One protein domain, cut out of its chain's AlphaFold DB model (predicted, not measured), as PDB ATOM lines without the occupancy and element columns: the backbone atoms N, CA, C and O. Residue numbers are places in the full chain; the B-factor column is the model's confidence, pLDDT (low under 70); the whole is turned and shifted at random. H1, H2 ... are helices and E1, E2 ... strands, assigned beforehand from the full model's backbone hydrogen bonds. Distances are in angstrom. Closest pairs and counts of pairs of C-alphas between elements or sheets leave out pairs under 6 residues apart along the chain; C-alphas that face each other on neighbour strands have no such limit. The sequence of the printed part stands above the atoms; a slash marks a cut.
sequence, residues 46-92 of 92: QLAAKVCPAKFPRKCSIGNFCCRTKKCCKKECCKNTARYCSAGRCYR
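This is residues 46 to 92 of the 92 residues of an uncharacterized protein of Fusarium oxysporum f. sp. cubense (strain race 4) (UniProt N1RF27). What shape is this? With little regular structure, it is a row along one axis: short helix H1 at one end, hairpin E1-E2, loop residues 68 to 83, and hairpin E3-E4 at the other end. What builds it? The 47 printed residues hold H1, E1, E2, E3, E4 in chain order, mixed in class, 16 residues in named elements; both sheets are antiparallel. How large? It is compact, radius of gyration of the C-alphas 10.5 A, yet elongated, spanning 31 by 17 by 12 A.

Which strands pair? E1, residues 58 to 60, and E2, residues 65 to 67, form an antiparallel hairpin at 133 degrees; N 60 and O 65, 2.7 A apart, are within hydrogen-bond range. E3, residues 84 to 86, and E4, residues 89 to 91, form another at 136 degrees, with N 86 and O 89 at 2.9 A. E2 and E3 are apart. Where is the helix? H1, residues 46 to 49, is closest to E1 at the C-alphas of Ala 48 and Arg 58, 6.7 A; it is too short for an O i to N i+4 pair.

Where does E1 begin? C-alpha 58 is at (-14.625, -29.175, 10.259). Where does E4 end? C-alpha 91 is at (-3.337, -20.266, -3.171).

Which link is long? E2 to E3, 16 residues; the printed part has no cut. Where is confidence low? Residues 46 to 50 are under 70.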
ATOM      1  N   GLN A  46     -21.430 -34.923  14.796       46.88
ATOM      2  CA  GLN A  46     -21.602 -34.730  16.241       46.88
ATOM      3  C   GLN A  46     -20.305 -34.934  17.033       46.88
ATOM      4  O   GLN A  46     -20.024 -34.157  17.946       46.88
ATOM      5  N   LEU A  47     -19.462 -35.904  16.655       50.50
ATOM      6  CA  LEU A  47     -18.143 -36.057  17.279       50.50
ATOM      7  C   LEU A  47     -17.214 -34.883  16.929       50.50
ATOM      8  O   LEU A  47     -16.496 -34.376  17.792       50.50
ATOM      9  N   ALA A  48     -17.274 -34.395  15.684       50.50
ATOM     10  CA  ALA A  48     -16.570 -33.182  15.276       50.50
ATOM     11  C   ALA A  48     -17.152 -31.919  15.935       50.50
ATOM     12  O   ALA A  48     -16.385 -31.020  16.278       50.50
ATOM     13  N   ALA A  49     -18.466 -31.863  16.185       51.25
ATOM     14  CA  ALA A  49     -19.107 -30.757  16.904       51.25
ATOM     15  C   ALA A  49     -18.623 -30.620  18.359       51.25
ATOM     16  O   ALA A  49     -18.677 -29.530  18.923       51.25
ATOM     17  N   LYS A  50     -18.096 -31.696  18.964       55.25
ATOM     18  CA  LYS A  50     -17.500 -31.639  20.310       55.25
ATOM     19  C   LYS A  50     -16.148 -30.913  20.338       55.25
ATOM     20  O   LYS A  50     -15.755 -30.403  21.380       55.25
ATOM     21  N   VAL A  51     -15.446 -30.847  19.205       75.00
ATOM     22  CA  VAL A  51     -14.136 -30.178  19.072       75.00
ATOM     23  C   VAL A  51     -14.255 -28.845  18.330       75.00
ATOM     24  O   VAL A  51     -13.440 -27.947  18.528       75.00
ATOM     25  N   CYS A  52     -15.276 -28.701  17.487       82.25
ATOM     26  CA  CYS A  52     -15.451 -27.567  16.600       82.25
ATOM     27  C   CYS A  52     -16.860 -26.965  16.698       82.25
ATOM     28  O   CYS A  52     -17.842 -27.700  16.640       82.25
ATOM     29  N   PRO A  53     -16.999 -25.628  16.784       87.50
ATOM     30  CA  PRO A  53     -18.305 -24.989  16.908       87.50
ATOM     31  C   PRO A  53     -19.155 -25.207  15.649       87.50
ATOM     32  O   PRO A  53     -18.626 -25.294  14.541       87.50
ATOM     33  N   ALA A  54     -20.485 -25.175  15.787       85.25
ATOM     34  CA  ALA A  54     -21.425 -25.394  14.677       85.25
ATOM     35  C   ALA A  54     -21.181 -24.481  13.454       85.25
ATOM     36  O   ALA A  54     -21.435 -24.867  12.315       85.25
ATOM     37  N   LYS A  55     -20.639 -23.272  13.666       84.50
ATOM     38  CA  LYS A  55     -20.304 -22.320  12.589       84.50
ATOM     39  C   LYS A  55     -19.106 -22.766  11.733       84.50
ATOM     40  O   LYS A  55     -19.024 -22.393  10.558       84.50
ATOM     41  N   PHE A  56     -18.213 -23.567  12.311       87.62
ATOM     42  CA  PHE A  56     -16.990 -24.091  11.702       87.62
ATOM     43  C   PHE A  56     -16.868 -25.593  11.997       87.62
ATOM     44  O   PHE A  56     -16.000 -25.987  12.761       87.62
ATOM     45  N   PRO A  57     -17.721 -26.450  11.418       85.94
ATOM     46  CA  PRO A  57     -17.885 -27.832  11.877       85.94
ATOM     47  C   PRO A  57     -16.733 -28.781  11.499       85.94
ATOM     48  O   PRO A  57     -16.790 -29.969  11.808       85.94
ATOM     49  N   ARG A  58     -15.706 -28.321  10.774       87.19
ATOM     50  CA  ARG A  58     -14.625 -29.175  10.259       87.19
ATOM     51  C   ARG A  58     -13.309 -28.859  10.953       87.19
ATOM     52  O   ARG A  58     -12.833 -27.739  10.861       87.19
ATOM     53  N   LYS A  59     -12.672 -29.843  11.585       86.31
ATOM     54  CA  LYS A  59     -11.320 -29.674  12.135       86.31
ATOM     55  C   LYS A  59     -10.280 -29.667  11.010       86.31
ATOM     56  O   LYS A  59     -10.274 -30.552  10.162       86.31
ATOM     57  N   CYS A  60      -9.390 -28.684  11.028       88.31
ATOM     58  CA  CYS A  60      -8.180 -28.653  10.227       88.31
ATOM     59  C   CYS A  60      -7.059 -29.393  10.960       88.31
ATOM     60  O   CYS A  60      -6.553 -28.905  11.970       88.31
ATOM     61  N   SER A  61      -6.634 -30.545  10.445       84.38
ATOM     62  CA  SER A  61      -5.588 -31.351  11.091       84.38
ATOM     63  C   SER A  61      -4.210 -30.678  11.073       84.38
ATOM     64  O   SER A  61      -3.457 -30.806  12.030       84.38
ATOM     65  N   ILE A  62      -3.892 -29.908  10.025       86.06
ATOM     66  CA  ILE A  62      -2.578 -29.254   9.864       86.06
ATOM     67  C   ILE A  62      -2.411 -28.057  10.812       86.06
ATOM     68  O   ILE A  62      -1.306 -27.759  11.265       86.06
ATOM     69  N   GLY A  63      -3.499 -27.336  11.077       82.75
ATOM     70  CA  GLY A  63      -3.484 -26.119  11.887       82.75
ATOM     71  C   GLY A  63      -4.081 -26.267  13.284       82.75
ATOM     72  O   GLY A  63      -3.994 -25.332  14.070       82.75
ATOM     73  N   ASN A  64      -4.696 -27.410  13.602       85.69
ATOM     74  CA  ASN A  64      -5.428 -27.643  14.852       85.69
ATOM     75  C   ASN A  64      -6.504 -26.582  15.167       85.69
ATOM     76  O   ASN A  64      -6.811 -26.328  16.327       85.69
ATOM     77  N   PHE A  65      -7.117 -25.991  14.142       89.06
ATOM     78  CA  PHE A  65      -8.252 -25.073  14.275       89.06
ATOM     79  C   PHE A  65      -9.450 -25.570  13.470       89.06
ATOM     80  O   PHE A  65      -9.346 -26.519  12.697       89.06
ATOM     81  N   CYS A  66     -10.601 -24.934  13.644       90.19
ATOM     82  CA  CYS A  66     -11.840 -25.334  12.994       90.19
ATOM     83  C   CYS A  66     -12.174 -24.433  11.799       90.19
ATOM     84  O   CYS A  66     -12.042 -23.213  11.857       90.19
ATOM     85  N   CYS A  67     -12.642 -25.047  10.717       90.19
ATOM     86  CA  CYS A  67     -13.001 -24.444   9.447       90.19
ATOM     87  C   CYS A  67     -14.427 -24.777   9.031       90.19
ATOM     88  O   CYS A  67     -15.038 -25.757   9.454       90.19
ATOM     89  N   ARG A  68     -14.961 -23.943   8.139       88.44
ATOM     90  CA  ARG A  68     -16.234 -24.209   7.463       88.44
ATOM     91  C   ARG A  68     -16.043 -25.163   6.281       88.44
ATOM     92  O   ARG A  68     -16.904 -25.988   5.997       88.44
ATOM     93  N   THR A  69     -14.911 -25.046   5.598       86.31
ATOM     94  CA  THR A  69     -14.526 -25.854   4.440       86.31
ATOM     95  C   THR A  69     -13.647 -27.029   4.863       86.31
ATOM     96  O   THR A  69     -12.998 -26.994   5.905       86.31
ATOM     97  N   LYS A  70     -13.614 -28.084   4.037       80.56
ATOM     98  CA  LYS A  70     -12.692 -29.217   4.234       80.56
ATOM     99  C   LYS A  70     -11.237 -28.855   3.906       80.56
ATOM    100  O   LYS A  70     -10.327 -29.496   4.409       80.56
ATOM    101  N   LYS A  71     -11.018 -27.847   3.051       87.38
ATOM    102  CA  LYS A  71      -9.681 -27.387   2.661       87.38
ATOM    103  C   LYS A  71      -9.148 -26.382   3.682       87.38
ATOM    104  O   LYS A  71      -9.809 -25.383   3.969       87.38
ATOM    105  N   CYS A  72      -7.941 -26.606   4.176       90.56
ATOM    106  CA  CYS A  72      -7.264 -25.700   5.095       90.56
ATOM    107  C   CYS A  72      -5.741 -25.827   4.965       90.56
ATOM    108  O   CYS A  72      -5.235 -26.868   4.548       90.56
ATOM    109  N   CYS A  73      -5.027 -24.776   5.356       92.25
ATOM    110  CA  CYS A  73      -3.579 -24.790   5.548       92.25
ATOM    111  C   CYS A  73      -3.251 -24.518   7.026       92.25
ATOM    112  O   CYS A  73      -4.138 -24.275   7.839       92.25
ATOM    113  N   LYS A  74      -1.962 -24.515   7.391       89.81
ATOM    114  CA  LYS A  74      -1.511 -24.335   8.785       89.81
ATOM    115  C   LYS A  74      -2.020 -23.060   9.470       89.81
ATOM    116  O   LYS A  74      -2.129 -23.060  10.690       89.81
ATOM    117  N   LYS A  75      -2.288 -21.983   8.726       89.25
ATOM    118  CA  LYS A  75      -2.655 -20.676   9.295       89.25
ATOM    119  C   LYS A  75      -4.041 -20.175   8.885       89.25
ATOM    120  O   LYS A  75      -4.504 -19.202   9.467       89.25
ATOM    121  N   GLU A  76      -4.695 -20.787   7.896       89.69
ATOM    122  CA  GLU A  76      -5.975 -20.281   7.386       89.69
ATOM    123  C   GLU A  76      -6.899 -21.380   6.833       89.69
ATOM    124  O   GLU A  76      -6.451 -22.424   6.347       89.69
ATOM    125  N   CYS A  77      -8.211 -21.121   6.874       91.81
ATOM    126  CA  CYS A  77      -9.204 -21.926   6.164       91.81
ATOM    127  C   CYS A  77      -9.213 -21.559   4.682       91.81
ATOM    128  O   CYS A  77      -9.388 -20.392   4.329       91.81
ATOM    129  N   CYS A  78      -9.124 -22.555   3.807       91.06
ATOM    130  CA  CYS A  78      -9.116 -22.309   2.375       91.06
ATOM    131  C   CYS A  78     -10.529 -22.215   1.808       91.06
ATOM    132  O   CYS A  78     -11.428 -22.980   2.171       91.06
ATOM    133  N   LYS A  79     -10.701 -21.357   0.803       89.25
ATOM    134  CA  LYS A  79     -11.844 -21.449  -0.113       89.25
ATOM    135  C   LYS A  79     -11.743 -22.735  -0.939       89.25
ATOM    136  O   LYS A  79     -10.651 -23.246  -1.186       89.25
ATOM    137  N   ASN A  80     -12.874 -23.223  -1.448       85.94
ATOM    138  CA  ASN A  80     -12.897 -24.406  -2.320       85.94
ATOM    139  C   ASN A  80     -12.071 -24.222  -3.608       85.94
ATOM    140  O   ASN A  80     -11.598 -25.209  -4.171       85.94
ATOM    141  N   THR A  81     -11.856 -22.975  -4.033       87.06
ATOM    142  CA  THR A  81     -11.050 -22.598  -5.201       87.06
ATOM    143  C   THR A  81      -9.540 -22.701  -4.986       87.06
ATOM    144  O   THR A  81      -8.806 -22.653  -5.969       87.06
ATOM    145  N   ALA A  82      -9.066 -22.847  -3.743       89.44
ATOM    146  CA  ALA A  82      -7.646 -23.039  -3.474       89.44
ATOM    147  C   ALA A  82      -7.160 -24.382  -4.042       89.44
ATOM    148  O   ALA A  82      -7.840 -25.408  -3.899       89.44
ATOM    149  N   ARG A  83      -5.986 -24.368  -4.679       91.31
ATOM    150  CA  ARG A  83      -5.317 -25.526  -5.278       91.31
ATOM    151  C   ARG A  83      -4.125 -26.018  -4.473       91.31
ATOM    152  O   ARG A  83      -3.908 -27.222  -4.449       91.31
ATOM    153  N   TYR A  84      -3.394 -25.134  -3.799       89.81
ATOM    154  CA  TYR A  84      -2.229 -25.532  -3.007       89.81
ATOM    155  C   TYR A  84      -2.032 -24.661  -1.763       89.81
ATOM    156  O   TYR A  84      -2.565 -23.554  -1.655       89.81
ATOM    157  N   CYS A  85      -1.262 -25.193  -0.812       91.25
ATOM    158  CA  CYS A  85      -0.828 -24.496   0.392       91.25
ATOM    159  C   CYS A  85       0.639 -24.077   0.252       91.25
ATOM    160  O   CYS A  85       1.479 -24.910  -0.070       91.25
ATOM    161  N   SER A  86       0.968 -22.825   0.569       91.38
ATOM    162  CA  SER A  86       2.360 -22.365   0.685       91.38
ATOM    163  C   SER A  86       2.517 -21.424   1.880       91.38
ATOM    164  O   SER A  86       1.620 -20.647   2.195       91.38
ATOM    165  N   ALA A  87       3.611 -21.536   2.638       91.88
ATOM    166  CA  ALA A  87       3.848 -20.755   3.865       91.88
ATOM    167  C   ALA A  87       2.686 -20.771   4.900       91.88
ATOM    168  O   ALA A  87       2.544 -19.863   5.729       91.88
ATOM    169  N   GLY A  88       1.846 -21.813   4.868       87.25
ATOM    170  CA  GLY A  88       0.661 -21.954   5.719       87.25
ATOM    171  C   GLY A  88      -0.596 -21.227   5.225       87.25
ATOM    172  O   GLY A  88      -1.568 -21.196   5.977       87.25
ATOM    173  N   ARG A  89      -0.586 -20.691   3.999       89.12
ATOM    174  CA  ARG A  89      -1.688 -19.962   3.351       89.12
ATOM    175  C   ARG A  89      -2.183 -20.659   2.086       89.12
ATOM    176  O   ARG A  89      -1.436 -21.442   1.498       89.12
ATOM    177  N   CYS A  90      -3.416 -20.375   1.673       91.94
ATOM    178  CA  CYS A  90      -4.064 -21.020   0.536       91.94
ATOM    179  C   CYS A  90      -3.885 -20.201  -0.751       91.94
ATOM    180  O   CYS A  90      -4.148 -19.001  -0.773       91.94
ATOM    181  N   TYR A  91      -3.525 -20.869  -1.847       89.75
ATOM    182  CA  TYR A  91      -3.337 -20.266  -3.171       89.75
ATOM    183  C   TYR A  91      -4.123 -21.024  -4.233       89.75
ATOM    184  O   TYR A  91      -4.563 -22.153  -4.000       89.75
ATOM    185  N   ARG A  92      -4.320 -20.398  -5.394       87.75
ATOM    186  CA  ARG A  92      -4.954 -20.998  -6.572       87.75
ATOM    187  C   ARG A  92      -3.906 -21.385  -7.601       87.75
ATOM    188  O   ARG A  92      -2.934 -20.617  -7.743       87.75
TER     189      ARG A  92